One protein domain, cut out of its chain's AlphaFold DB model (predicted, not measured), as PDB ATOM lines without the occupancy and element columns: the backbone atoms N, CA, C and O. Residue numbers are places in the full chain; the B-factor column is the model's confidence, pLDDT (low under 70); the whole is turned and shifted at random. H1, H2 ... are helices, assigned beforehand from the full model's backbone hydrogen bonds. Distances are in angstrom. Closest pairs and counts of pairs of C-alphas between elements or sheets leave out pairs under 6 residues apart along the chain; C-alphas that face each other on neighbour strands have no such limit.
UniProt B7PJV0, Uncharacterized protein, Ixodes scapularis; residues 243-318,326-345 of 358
ATOM      1  N   SER A 243     121.064 138.305 177.775       91.44
ATOM      2  CA  SER A 243     121.956 139.421 177.445       91.44
ATOM      3  C   SER A 243     123.191 139.460 178.354       91.44
ATOM      4  O   SER A 243     124.301 139.649 177.857       91.44
ATOM      5  N   LEU A 244     123.028 139.216 179.661       90.94
ATOM      6  CA  LEU A 244     124.157 139.127 180.598       90.94
ATOM      7  C   LEU A 244     125.063 137.937 180.257       90.94
ATOM      8  O   LEU A 244     126.285 138.079 180.212       90.94
ATOM      9  N   LEU A 245     124.467 136.787 179.936       92.00
ATOM     10  CA  LEU A 245     125.187 135.595 179.499       92.00
ATOM     11  C   LEU A 245     125.970 135.843 178.202       92.00
ATOM     12  O   LEU A 245     127.119 135.425 178.084       92.00
ATOM     13  N   GLN A 246     125.378 136.557 177.241       93.38
ATOM     14  CA  GLN A 246     126.052 136.961 176.007       93.38
ATOM     15  C   GLN A 246     127.268 137.854 176.297       93.38
ATOM     16  O   GLN A 246     128.320 137.647 175.698       93.38
ATOM     17  N   GLN A 247     127.151 138.816 177.218       93.38
ATOM     18  CA  GLN A 247     128.261 139.699 177.609       93.38
ATOM     19  C   GLN A 247     129.386 138.935 178.314       93.38
ATOM     20  O   GLN A 247     130.560 139.158 178.017       93.38
ATOM     21  N   ALA A 248     129.032 138.001 179.199       94.69
ATOM     22  CA  ALA A 248     129.988 137.110 179.843       94.69
ATOM     23  C   ALA A 248     130.722 136.235 178.812       94.69
ATOM     24  O   ALA A 248     131.946 136.107 178.851       94.69
ATOM     25  N   ALA A 249     129.990 135.671 177.850       95.12
ATOM     26  CA  ALA A 249     130.573 134.850 176.797       95.12
ATOM     27  C   ALA A 249     131.503 135.670 175.891       95.12
ATOM     28  O   ALA A 249     132.605 135.222 175.603       95.12
ATOM     29  N   GLN A 250     131.128 136.904 175.535       95.19
ATOM     30  CA  GLN A 250     131.995 137.831 174.798       95.19
ATOM     31  C   GLN A 250     133.326 138.081 175.515       95.19
ATOM     32  O   GLN A 250     134.375 138.098 174.870       95.19
ATOM     33  N   PHE A 251     133.311 138.226 176.845       96.12
ATOM     34  CA  PHE A 251     134.549 138.341 177.616       96.12
ATOM     35  C   PHE A 251     135.414 137.086 177.500       96.12
ATOM     36  O   PHE A 251     136.617 137.180 177.246       96.12
ATOM     37  N   ALA A 252     134.795 135.912 177.638       95.62
ATOM     38  CA  ALA A 252     135.482 134.632 177.499       95.62
ATOM     39  C   ALA A 252     136.097 134.444 176.100       95.62
ATOM     40  O   ALA A 252     137.157 133.829 175.973       95.62
ATOM     41  N   THR A 253     135.463 135.001 175.062       93.75
ATOM     42  CA  THR A 253     135.930 134.942 173.668       93.75
ATOM     43  C   THR A 253     136.865 136.083 173.267       93.75
ATOM     44  O   THR A 253     137.356 136.078 172.144       93.75
ATOM     45  N   GLY A 254     137.143 137.051 174.151       90.94
ATOM     46  CA  GLY A 254     138.202 138.046 173.943       90.94
ATOM     47  C   GLY A 254     137.811 139.515 174.111       90.94
ATOM     48  O   GLY A 254     138.699 140.360 174.121       90.94
ATOM     49  N   THR A 255     136.535 139.860 174.285       91.19
ATOM     50  CA  THR A 255     136.123 141.250 174.536       91.19
ATOM     51  C   THR A 255     136.598 141.714 175.917       91.19
ATOM     52  O   THR A 255     136.199 141.151 176.931       91.19
ATOM     53  N   ARG A 256     137.425 142.763 175.995       88.88
ATOM     54  CA  ARG A 256     138.011 143.250 177.261       88.88
ATOM     55  C   ARG A 256     137.453 144.616 177.655       88.88
ATOM     56  O   ARG A 256     138.108 145.634 177.494       88.88
ATOM     57  N   ASN A 257     136.221 144.639 178.154       89.75
ATOM     58  CA  ASN A 257     135.635 145.834 178.765       89.75
ATOM     59  C   ASN A 257     135.048 145.497 180.142       89.75
ATOM     60  O   ASN A 257     134.703 144.341 180.409       89.75
ATOM     61  N   LYS A 258     134.906 146.517 180.993       91.94
ATOM     62  CA  LYS A 258     134.435 146.378 182.376       91.94
ATOM     63  C   LYS A 258     133.066 145.707 182.483       91.94
ATOM     64  O   LYS A 258     132.872 144.835 183.323       91.94
ATOM     65  N   ARG A 259     132.122 146.070 181.610       91.12
ATOM     66  CA  ARG A 259     130.754 145.531 181.636       91.12
ATOM     67  C   ARG A 259     130.729 144.026 181.361       91.12
ATOM     68  O   ARG A 259     130.088 143.273 182.087       91.12
ATOM     69  N   SER A 260     131.444 143.583 180.331       93.31
ATOM     70  CA  SER A 260     131.600 142.167 179.997       93.31
ATOM     71  C   SER A 260     132.391 141.421 181.079       93.31
ATOM     72  O   SER A 260     132.054 140.279 181.381       93.31
ATOM     73  N   ALA A 261     133.383 142.067 181.704       94.06
ATOM     74  CA  ALA A 261     134.141 141.509 182.825       94.06
ATOM     75  C   ALA A 261     133.274 141.284 184.079       94.06
ATOM     76  O   ALA A 261     133.366 140.214 184.673       94.06
ATOM     77  N   ASP A 262     132.399 142.232 184.443       93.81
ATOM     78  CA  ASP A 262     131.467 142.097 185.582       93.81
ATOM     79  C   ASP A 262     130.526 140.906 185.376       93.81
ATOM     80  O   ASP A 262     130.397 140.032 186.234       93.81
ATOM     81  N   MET A 263     129.915 140.810 184.191       92.50
ATOM     82  CA  MET A 263     129.017 139.690 183.892       92.50
ATOM     83  C   MET A 263     129.758 138.356 183.834       92.50
ATOM     84  O   MET A 263     129.233 137.340 184.294       92.50
ATOM     85  N   PHE A 264     130.985 138.347 183.317       94.88
ATOM     86  CA  PHE A 264     131.830 137.161 183.316       94.88
ATOM     87  C   PHE A 264     132.198 136.708 184.733       94.88
ATOM     88  O   PHE A 264     132.016 135.534 185.046       94.88
ATOM     89  N   GLU A 265     132.635 137.614 185.613       94.31
ATOM     90  CA  GLU A 265     132.969 137.297 187.009       94.31
ATOM     91  C   GLU A 265     131.776 136.700 187.774       94.31
ATOM     92  O   GLU A 265     131.948 135.831 188.629       94.31
ATOM     93  N   ARG A 266     130.547 137.099 187.435       89.00
ATOM     94  CA  ARG A 266     129.331 136.531 188.033       89.00
ATOM     95  C   ARG A 266     128.989 135.137 187.507       89.00
ATOM     96  O   ARG A 266     128.441 134.328 188.252       89.00
ATOM     97  N   LEU A 267     129.274 134.857 186.234       89.00
ATOM     98  CA  LEU A 267     128.764 133.678 185.523       89.00
ATOM     99  C   LEU A 267     129.832 132.633 185.169       89.00
ATOM    100  O   LEU A 267     129.470 131.579 184.652       89.00
ATOM    101  N   PHE A 268     131.121 132.859 185.461       90.69
ATOM    102  CA  PHE A 268     132.213 131.968 185.020       90.69
ATOM    103  C   PHE A 268     132.108 130.514 185.507       90.69
ATOM    104  O   PHE A 268     132.755 129.633 184.948       90.69
ATOM    105  N   ARG A 269     131.305 130.256 186.546       86.38
ATOM    106  CA  ARG A 269     131.044 128.911 187.087       86.38
ATOM    107  C   ARG A 269     129.769 128.258 186.544       86.38
ATOM    108  O   ARG A 269     129.488 127.122 186.909       86.38
ATOM    109  N   SER A 270     128.982 128.958 185.727       84.88
ATOM    110  CA  SER A 270     127.720 128.438 185.197       84.88
ATOM    111  C   SER A 270     127.941 127.575 183.954       84.88
ATOM    112  O   SER A 270     128.642 127.969 183.023       84.88
ATOM    113  N   GLU A 271     127.253 126.434 183.898       84.81
ATOM    114  CA  GLU A 271     127.186 125.577 182.704       84.81
ATOM    115  C   GLU A 271     126.555 126.300 181.501       84.81
ATOM    116  O   GLU A 271     126.948 126.064 180.359       84.81
ATOM    117  N   ALA A 272     125.653 127.264 181.732       86.94
ATOM    118  CA  ALA A 272     125.107 128.088 180.653       86.94
ATOM    119  C   ALA A 272     126.194 128.897 179.935       86.94
ATOM    120  O   ALA A 272     126.092 129.126 178.728       86.94
ATOM    121  N   LEU A 273     127.242 129.329 180.652       91.31
ATOM    122  CA  LEU A 273     128.345 130.059 180.033       91.31
ATOM    123  C   LEU A 273     129.172 129.141 179.136       91.31
ATOM    124  O   LEU A 273     129.527 129.555 178.035       91.31
ATOM    125  N   VAL A 274     129.439 127.908 179.576       91.50
ATOM    126  CA  VAL A 274     130.158 126.904 178.777       91.50
ATOM    127  C   VAL A 274     129.432 126.689 177.455       91.50
ATOM    128  O   VAL A 274     130.016 126.924 176.397       91.50
ATOM    129  N   TRP A 275     128.132 126.386 177.523       89.38
ATOM    130  CA  TRP A 275     127.290 126.229 176.341       89.38
ATOM    131  C   TRP A 275     127.336 127.469 175.440       89.38
ATOM    132  O   TRP A 275     127.536 127.362 174.231       89.38
ATOM    133  N   LYS A 276     127.214 128.674 176.011       91.88
ATOM    134  CA  LYS A 276     127.200 129.909 175.218       91.88
ATOM    135  C   LYS A 276     128.539 130.185 174.528       91.88
ATOM    136  O   LYS A 276     128.545 130.646 173.389       91.88
ATOM    137  N   VAL A 277     129.660 129.894 175.187       93.62
ATOM    138  CA  VAL A 277     131.005 130.021 174.604       93.62
ATOM    139  C   VAL A 277     131.204 129.006 173.479       93.62
ATOM    140  O   VAL A 277     131.700 129.387 172.420       93.62
ATOM    141  N   GLN A 278     130.752 127.758 173.648       94.00
ATOM    142  CA  GLN A 278     130.766 126.759 172.569       94.00
ATOM    143  C   GLN A 278     130.002 127.260 171.340       94.00
ATOM    144  O   GLN A 278     130.516 127.179 170.229       94.00
ATOM    145  N   GLN A 279     128.813 127.839 171.538       90.19
ATOM    146  CA  GLN A 279     127.999 128.384 170.447       90.19
ATOM    147  C   GLN A 279     128.687 129.546 169.715       90.19
ATOM    148  O   GLN A 279     128.655 129.602 168.488       90.19
ATOM    149  N   LEU A 280     129.316 130.475 170.444       91.31
ATOM    150  CA  LEU A 280     129.967 131.643 169.836       91.31
ATOM    151  C   LEU A 280     131.284 131.299 169.136       91.31
ATOM    152  O   LEU A 280     131.583 131.878 168.094       91.31
ATOM    153  N   SER A 281     132.072 130.382 169.696       89.06
ATOM    154  CA  SER A 281     133.393 130.026 169.166       89.06
ATOM    155  C   SER A 281     133.396 128.780 168.282       89.06
ATOM    156  O   SER A 281     134.417 128.508 167.666       89.06
ATOM    157  N   ARG A 282     132.278 128.045 168.199       89.00
ATOM    158  CA  ARG A 282     132.159 126.742 167.510       89.00
ATOM    159  C   ARG A 282     133.187 125.709 167.994       89.00
ATOM    160  O   ARG A 282     133.685 124.908 167.211       89.00
ATOM    161  N   ASN A 283     133.478 125.743 169.291       90.06
ATOM    162  CA  ASN A 283     134.480 124.902 169.941       90.06
ATOM    163  C   ASN A 283     133.841 123.735 170.705       90.06
ATOM    164  O   ASN A 283     132.656 123.756 171.051       90.06
ATOM    165  N   THR A 284     134.661 122.741 171.038       92.94
ATOM    166  CA  THR A 284     134.287 121.654 171.952       92.94
ATOM    167  C   THR A 284     134.065 122.170 173.379       92.94
ATOM    168  O   THR A 284     134.496 123.264 173.756       92.94
ATOM    169  N   GLU A 285     133.401 121.372 174.216       91.00
ATOM    170  CA  GLU A 285     133.155 121.731 175.619       91.00
ATOM    171  C   GLU A 285     134.464 121.943 176.394       91.00
ATOM    172  O   GLU A 285     134.616 122.927 177.122       91.00
ATOM    173  N   ALA A 286     135.445 121.058 176.193       93.00
ATOM    174  CA  ALA A 286     136.749 121.141 176.840       93.00
ATOM    175  C   ALA A 286     137.489 122.441 176.475       93.00
ATOM    176  O   ALA A 286     138.069 123.103 177.342       93.00
ATOM    177  N   GLU A 287     137.428 122.847 175.207       94.62
ATOM    178  CA  GLU A 287     137.998 124.107 174.734       94.62
ATOM    179  C   GLU A 287     137.264 125.315 175.313       94.62
ATOM    180  O   GLU A 287     137.914 126.243 175.797       94.62
ATOM    181  N   ALA A 288     135.929 125.297 175.354       95.38
ATOM    182  CA  ALA A 288     135.148 126.364 175.975       95.38
ATOM    183  C   ALA A 288     135.486 126.523 177.468       95.38
ATOM    184  O   ALA A 288     135.741 127.637 177.937       95.38
ATOM    185  N   ARG A 289     135.599 125.416 178.214       95.25
ATOM    186  CA  ARG A 289     136.049 125.429 179.618       95.25
ATOM    187  C   ARG A 289     137.470 125.978 179.752       95.25
ATOM    188  O   ARG A 289     137.746 126.755 180.668       95.25
ATOM    189  N   LYS A 290     138.373 125.638 178.824       96.00
ATOM    190  CA  LYS A 290     139.735 126.193 178.776       96.00
ATOM    191  C   LYS A 290     139.725 127.704 178.517       96.00
ATOM    192  O   LYS A 290     140.461 128.426 179.185       96.00
ATOM    193  N   MET A 291     138.876 128.200 177.616       96.31
ATOM    194  CA  MET A 291     138.722 129.636 177.339       96.31
ATOM    195  C   MET A 291     138.216 130.405 178.561       96.31
ATOM    196  O   MET A 291     138.768 131.453 178.900       96.31
ATOM    197  N   ILE A 292     137.224 129.858 179.268       96.56
ATOM    198  CA  ILE A 292     136.719 130.424 180.525       96.56
ATOM    199  C   ILE A 292     137.837 130.442 181.579       96.56
ATOM    200  O   ILE A 292     138.102 131.484 182.179       96.56
ATOM    201  N   LYS A 293     138.571 129.334 181.748       96.69
ATOM    202  CA  LYS A 293     139.697 129.237 182.693       96.69
ATOM    203  C   LYS A 293     140.822 130.232 182.385       96.69
ATOM    204  O   LYS A 293     141.408 130.809 183.298       96.69
ATOM    205  N   ASN A 294     141.133 130.447 181.112       96.38
ATOM    206  CA  ASN A 294     142.132 131.432 180.705       96.38
ATOM    207  C   ASN A 294     141.630 132.864 180.918       96.38
ATOM    208  O   ASN A 294     142.399 133.725 181.336       96.38
ATOM    209  N   SER A 295     140.342 133.112 180.685       96.88
ATOM    210  CA  SER A 295     139.751 134.440 180.845       96.88
ATOM    211  C   SER A 295     139.624 134.867 182.304       96.88
ATOM    212  O   SER A 295     139.855 136.038 182.588       96.88
ATOM    213  N   ILE A 296     139.349 133.950 183.241       96.06
ATOM    214  CA  ILE A 296     139.381 134.287 184.676       96.06
ATOM    215  C   ILE A 296     140.805 134.604 185.143       96.06
ATOM    216  O   ILE A 296     141.012 135.624 185.784       96.06
ATOM    217  N   ARG A 297     141.808 133.830 184.702       95.62
ATOM    218  CA  ARG A 297     143.224 134.137 184.975       95.62
ATOM    219  C   ARG A 297     143.629 135.498 184.420       95.62
ATOM    220  O   ARG A 297     144.293 136.267 185.105       95.62
ATOM    221  N   TYR A 298     143.217 135.801 183.190       95.62
ATOM    222  CA  TYR A 298     143.449 137.108 182.586       95.62
ATOM    223  C   TYR A 298     142.810 138.224 183.418       95.62
ATOM    224  O   TYR A 298     143.482 139.217 183.687       95.62
ATOM    225  N   LEU A 299     141.546 138.057 183.825       96.31
ATOM    226  CA  LEU A 299     140.835 139.039 184.638       96.31
ATOM    227  C   LEU A 299     141.535 139.260 185.979       96.31
ATOM    228  O   LEU A 299     141.691 140.403 186.380       96.31
ATOM    229  N   ASP A 300     141.996 138.203 186.643       95.81
ATOM    230  CA  ASP A 300     142.659 138.315 187.941       95.81
ATOM    231  C   ASP A 300     144.002 139.043 187.849       95.81
ATOM    232  O   ASP A 300     144.295 139.901 188.677       95.81
ATOM    233  N   VAL A 301     144.791 138.769 186.808       94.50
ATOM    234  CA  VAL A 301     146.074 139.450 186.574       94.50
ATOM    235  C   VAL A 301     145.868 140.904 186.143       94.50
ATOM    236  O   VAL A 301     146.546 141.796 186.636       94.50
ATOM    237  N   ASN A 302     144.911 141.159 185.249       94.12
ATOM    238  CA  ASN A 302     144.725 142.459 184.600       94.12
ATOM    239  C   ASN A 302     143.533 143.242 185.168       94.12
ATOM    240  O   ASN A 302     142.989 144.108 184.484       94.12
ATOM    241  N   PHE A 303     143.094 142.946 186.395       95.06
ATOM    242  CA  PHE A 303     141.854 143.489 186.957       95.06
ATOM    243  C   PHE A 303     141.826 145.020 186.937       95.06
ATOM    244  O   PHE A 303     140.827 145.595 186.515       95.06
ATOM    245  N   MET A 304     142.919 145.696 187.310       92.75
ATOM    246  CA  MET A 304     142.961 147.166 187.320       92.75
ATOM    247  C   MET A 304     142.740 147.767 185.924       92.75
ATOM    248  O   MET A 304     142.027 148.758 185.793       92.75
ATOM    249  N   ALA A 305     143.292 147.151 184.875       92.44
ATOM    250  CA  ALA A 305     143.072 147.589 183.498       92.44
ATOM    251  C   ALA A 305     141.664 147.213 183.005       92.44
ATOM    252  O   ALA A 305     140.942 148.038 182.453       92.44
ATOM    253  N   ALA A 306     141.224 145.980 183.274       91.81
ATOM    254  CA  ALA A 306     139.910 145.480 182.872       91.81
ATOM    255  C   ALA A 306     138.745 146.254 183.518       91.81
ATOM    256  O   ALA A 306     137.670 146.357 182.926       91.81
ATOM    257  N   THR A 307     138.957 146.800 184.718       92.50
ATOM    258  CA  THR A 307     137.987 147.633 185.444       92.50
ATOM    259  C   THR A 307     138.121 149.130 185.160       92.50
ATOM    260  O   THR A 307     137.275 149.899 185.614       92.50
ATOM    261  N   GLY A 308     139.130 149.541 184.386       90.25
ATOM    262  CA  GLY A 308     139.374 150.939 184.026       90.25
ATOM    263  C   GLY A 308     140.020 151.786 185.124       90.25
ATOM    264  O   GLY A 308     140.076 153.001 184.976       90.25
ATOM    265  N   VAL A 309     140.519 151.178 186.207       91.31
ATOM    266  CA  VAL A 309     141.285 151.884 187.255       91.31
ATOM    267  C   VAL A 309     142.610 152.410 186.698       91.31
ATOM    268  O   VAL A 309     143.058 153.492 187.062       91.31
ATOM    269  N   VAL A 310     143.233 151.651 185.791       91.06
ATOM    270  CA  VAL A 310     144.417 152.073 185.030       91.06
ATOM    271  C   VAL A 310     144.186 151.849 183.540       91.06
ATOM    272  O   VAL A 310     143.348 151.038 183.152       91.06
ATOM    273  N   LYS A 311     144.952 152.541 182.690       87.38
ATOM    274  CA  LYS A 311     144.897 152.322 181.234       87.38
ATOM    275  C   LYS A 311     145.531 150.994 180.819       87.38
ATOM    276  O   LYS A 311     144.968 150.291 179.989       87.38
ATOM    277  N   GLU A 312     146.687 150.660 181.394       87.75
ATOM    278  CA  GLU A 312     147.475 149.487 180.988       87.75
ATOM    279  C   GLU A 312     148.037 148.730 182.194       87.75
ATOM    280  O   GLU A 312     147.704 147.566 182.398       87.75
ATOM    281  N   ALA A 313     148.839 149.393 183.032       89.06
ATOM    282  CA  ALA A 313     149.470 148.781 184.197       89.06
ATOM    283  C   ALA A 313     149.522 149.743 185.390       89.06
ATOM    284  O   ALA A 313     149.442 150.963 185.235       89.06
ATOM    285  N   VAL A 314     149.658 149.174 186.587       89.56
ATOM    286  CA  VAL A 314     149.938 149.934 187.809       89.56
ATOM    287  C   VAL A 314     151.429 150.243 187.831       89.56
ATOM    288  O   VAL A 314     152.242 149.324 187.838       89.56
ATOM    289  N   VAL A 315     151.772 151.528 187.842       89.88
ATOM    290  CA  VAL A 315     153.148 152.015 187.988       89.88
ATOM    291  C   VAL A 315     153.137 153.083 189.069       89.88
ATOM    292  O   VAL A 315     152.359 154.038 188.988       89.88
ATOM    293  N   CYS A 316     153.955 152.910 190.102       88.38
ATOM    294  CA  CYS A 316     154.083 153.887 191.173       88.38
ATOM    295  C   CYS A 316     155.240 154.851 190.885       88.38
ATOM    296  O   CYS A 316     156.245 154.500 190.270       88.38
ATOM    297  N   PHE A 317     155.104 156.100 191.335       85.81
ATOM    298  CA  PHE A 317     156.219 157.042 191.300       85.81
ATOM    299  C   PHE A 317     157.281 156.605 192.304       85.81
ATOM    300  O   PHE A 317     156.952 156.361 193.466       85.81
ATOM    301  N   GLY A 318     158.543 156.555 191.872       79.38
ATOM    302  CA  GLY A 318     159.660 156.207 192.743       79.38
ATOM    303  C   GLY A 318     159.696 157.113 193.972       79.38
ATOM    304  O   GLY A 318     159.761 158.337 193.858       79.38
ATOM    305  N   LEU A 326     152.852 149.512 195.478       88.81
ATOM    306  CA  LEU A 326     151.825 148.601 194.966       88.81
ATOM    307  C   LEU A 326     152.275 147.831 193.714       88.81
ATOM    308  O   LEU A 326     151.908 146.675 193.547       88.81
ATOM    309  N   ASP A 327     153.087 148.438 192.856       90.31
ATOM    310  CA  ASP A 327     153.680 147.807 191.671       90.31
ATOM    311  C   ASP A 327     154.815 146.815 191.998       90.31
ATOM    312  O   ASP A 327     155.243 146.057 191.128       90.31
ATOM    313  N   GLN A 328     155.264 146.756 193.257       91.62
ATOM    314  CA  GLN A 328     156.369 145.906 193.721       91.62
ATOM    315  C   GLN A 328     155.919 144.698 194.554       91.62
ATOM    316  O   GLN A 328     156.748 143.872 194.934       91.62
ATOM    317  N   ILE A 329     154.622 144.552 194.848       91.88
ATOM    318  CA  ILE A 329     154.134 143.483 195.739       91.88
ATOM    319  C   ILE A 329     154.223 142.079 195.117       91.88
ATOM    320  O   ILE A 329     154.106 141.087 195.832       91.88
ATOM    321  N   GLY A 330     154.425 141.970 193.801       92.25
ATOM    322  CA  GLY A 330     154.461 140.696 193.083       92.25
ATOM    323  C   GLY A 330     153.082 140.055 192.869       92.25
ATOM    324  O   GLY A 330     152.069 140.459 193.445       92.25
ATOM    325  N   LEU A 331     153.038 139.035 192.005       93.31
ATOM    326  CA  LEU A 331     151.781 138.442 191.537       93.31
ATOM    327  C   LEU A 331     150.992 137.738 192.653       93.31
ATOM    328  O   LEU A 331     149.776 137.887 192.711       93.31
ATOM    329  N   ASP A 332     151.650 137.008 193.550       95.81
ATOM    330  CA  ASP A 332     150.952 136.224 194.580       95.81
ATOM    331  C   ASP A 332     150.213 137.117 195.587       95.81
ATOM    332  O   ASP A 332     149.044 136.881 195.906       95.81
ATOM    333  N   ASN A 333     150.861 138.199 196.031       95.06
ATOM    334  CA  ASN A 333     150.237 139.185 196.914       95.06
ATOM    335  C   ASN A 333     149.104 139.925 196.198       95.06
ATOM    336  O   ASN A 333     148.042 140.144 196.783       95.06
ATOM    337  N   TRP A 334     149.291 140.250 194.916       95.00
ATOM    338  CA  TRP A 334     148.231 140.828 194.100       95.00
ATOM    339  C   TRP A 334     147.013 139.904 193.989       95.00
ATOM    340  O   TRP A 334     145.897 140.340 194.263       95.00
ATOM    341  N   LEU A 335     147.203 138.623 193.661       95.44
ATOM    342  CA  LEU A 335     146.113 137.646 193.580       95.44
ATOM    343  C   LEU A 335     145.394 137.493 194.926       95.44
ATOM    344  O   LEU A 335     144.170 137.322 194.967       95.44
ATOM    345  N   ARG A 336     146.125 137.622 196.041       96.19
ATOM    346  CA  ARG A 336     145.522 137.637 197.374       96.19
ATOM    347  C   ARG A 336     144.633 138.859 197.584       96.19
ATOM    348  O   ARG A 336     143.505 138.680 198.036       96.19
ATOM    349  N   ILE A 337     145.078 140.060 197.216       94.56
ATOM    350  CA  ILE A 337     144.254 141.283 197.262       94.56
ATOM    351  C   ILE A 337     143.037 141.143 196.343       94.56
ATOM    352  O   ILE A 337     141.905 141.351 196.774       94.56
ATOM    353  N   ARG A 338     143.256 140.711 195.100       94.31
ATOM    354  CA  ARG A 338     142.226 140.473 194.085       94.31
ATOM    355  C   ARG A 338     141.122 139.535 194.576       94.31
ATOM    356  O   ARG A 338     139.968 139.750 194.223       94.31
ATOM    357  N   SER A 339     141.441 138.555 195.428       94.44
ATOM    358  CA  SER A 339     140.445 137.646 196.016       94.44
ATOM    359  C   SER A 339     139.390 138.337 196.898       94.44
ATOM    360  O   SER A 339     138.334 137.754 197.142       94.44
ATOM    361  N   TYR A 340     139.652 139.571 197.344       95.62
ATOM    362  CA  TYR A 340     138.727 140.396 198.129       95.62
ATOM    363  C   TYR A 340     137.982 141.451 197.305       95.62
ATOM    364  O   TYR A 340     137.081 142.095 197.837       95.62
ATOM    365  N   LEU A 341     138.344 141.640 196.035       94.88
ATOM    366  CA  LEU A 341     137.751 142.641 195.152       94.88
ATOM    367  C   LEU A 341     136.819 141.970 194.147       94.88
ATOM    368  O   LEU A 341     137.064 140.842 193.729       94.88
ATOM    369  N   ARG A 342     135.786 142.682 193.707       95.12
ATOM    370  CA  ARG A 342     134.933 142.328 192.567       95.12
ATOM    371  C   ARG A 342     134.942 143.448 191.543       95.12
ATOM    372  O   ARG A 342     135.121 144.615 191.882       95.12
ATOM    373  N   VAL A 343     134.685 143.115 190.282       94.62
ATOM    374  CA  VAL A 343     134.558 144.115 189.211       94.62
ATOM    375  C   VAL A 343     133.453 145.119 189.549       94.62
ATOM    376  O   VAL A 343     133.603 146.313 189.296       94.62
ATOM    377  N   SER A 344     132.380 144.639 190.185       92.81
ATOM    378  CA  SER A 344     131.262 145.447 190.677       92.81
ATOM    379  C   SER A 344     131.628 146.473 191.754       92.81
ATOM    380  O   SER A 344     130.849 147.394 191.982       92.81
ATOM    381  N   ASP A 345     132.775 146.325 192.424       93.94
ATOM    382  CA  ASP A 345     133.190 147.234 193.502       93.94
ATOM    383  C   ASP A 345     133.771 148.546 192.949       93.94
ATOM    384  O   ASP A 345     133.792 149.571 193.634       93.94
TER     385      ASP A 345
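This is residues 243 to 318 and 326 to 345 of the 358 residues of an uncharacterized protein of Ixodes scapularis (UniProt B7PJV0). The longest helix, H4, makes a spine, with H3 packed crosswise on its residues 285 to 292, H1 packed crosswise on its residues 291 to 295, and H2 packed across H1. At the far end of H4 sit short H5 and H6, H6 making a corner with H4, and the unnamed residues 307 to 318 run out to one extreme of the length. The 96 printed residues hold six named helices, H1 to H6 in chain order, and no named strand: the class is all helix. The whole is compact, with a radius of gyration of the C-alphas of 14.1 A and spans of 48 by 23 by 20 A.

Find C-alpha 243 at (121.956, 139.421, 177.445), where H1, residues 243 to 253, begins. Next come H2, residues 258 to 267, and H3, residues 271 to 281. At C-alpha 285, (133.155, 121.731, 175.619), begins H4, residues 285 to 301, 24.5 A long. H5 is residues 303 to 306; H6, residues 330 to 338, ends at (142.226, 140.473, 194.085).

Look at Ala 248 and Phe 264, the closest C-alphas of H1 and H2, 3.9 A apart; these helices touch, about perpendicular at 81 degrees. H1 touches H3 at a steep tilt of 61 degrees, closest at C-alphas 249 and 277, 5.3 A. H4 touches H3 with residues 285 to 292 alone, closest at C-alphas 288 and 278, 5.6 A. It touches H6 with residues 300 to 301 alone, closest at C-alphas 300 and 338, 6.5 A. Every O i to N i+4 pair is within hydrogen-bond range in H1, H2, H3, H4 and H6; H5 is too short for one.

The farthest C-alphas, of Gln 279 and Gly 318, are 47.7 A apart. Residues 319 to 325 are cut out, leaving 11.1 A between C-alphas 318 and 326. Of the links printed whole, none is long. No printed residue has a pLDDT under 70.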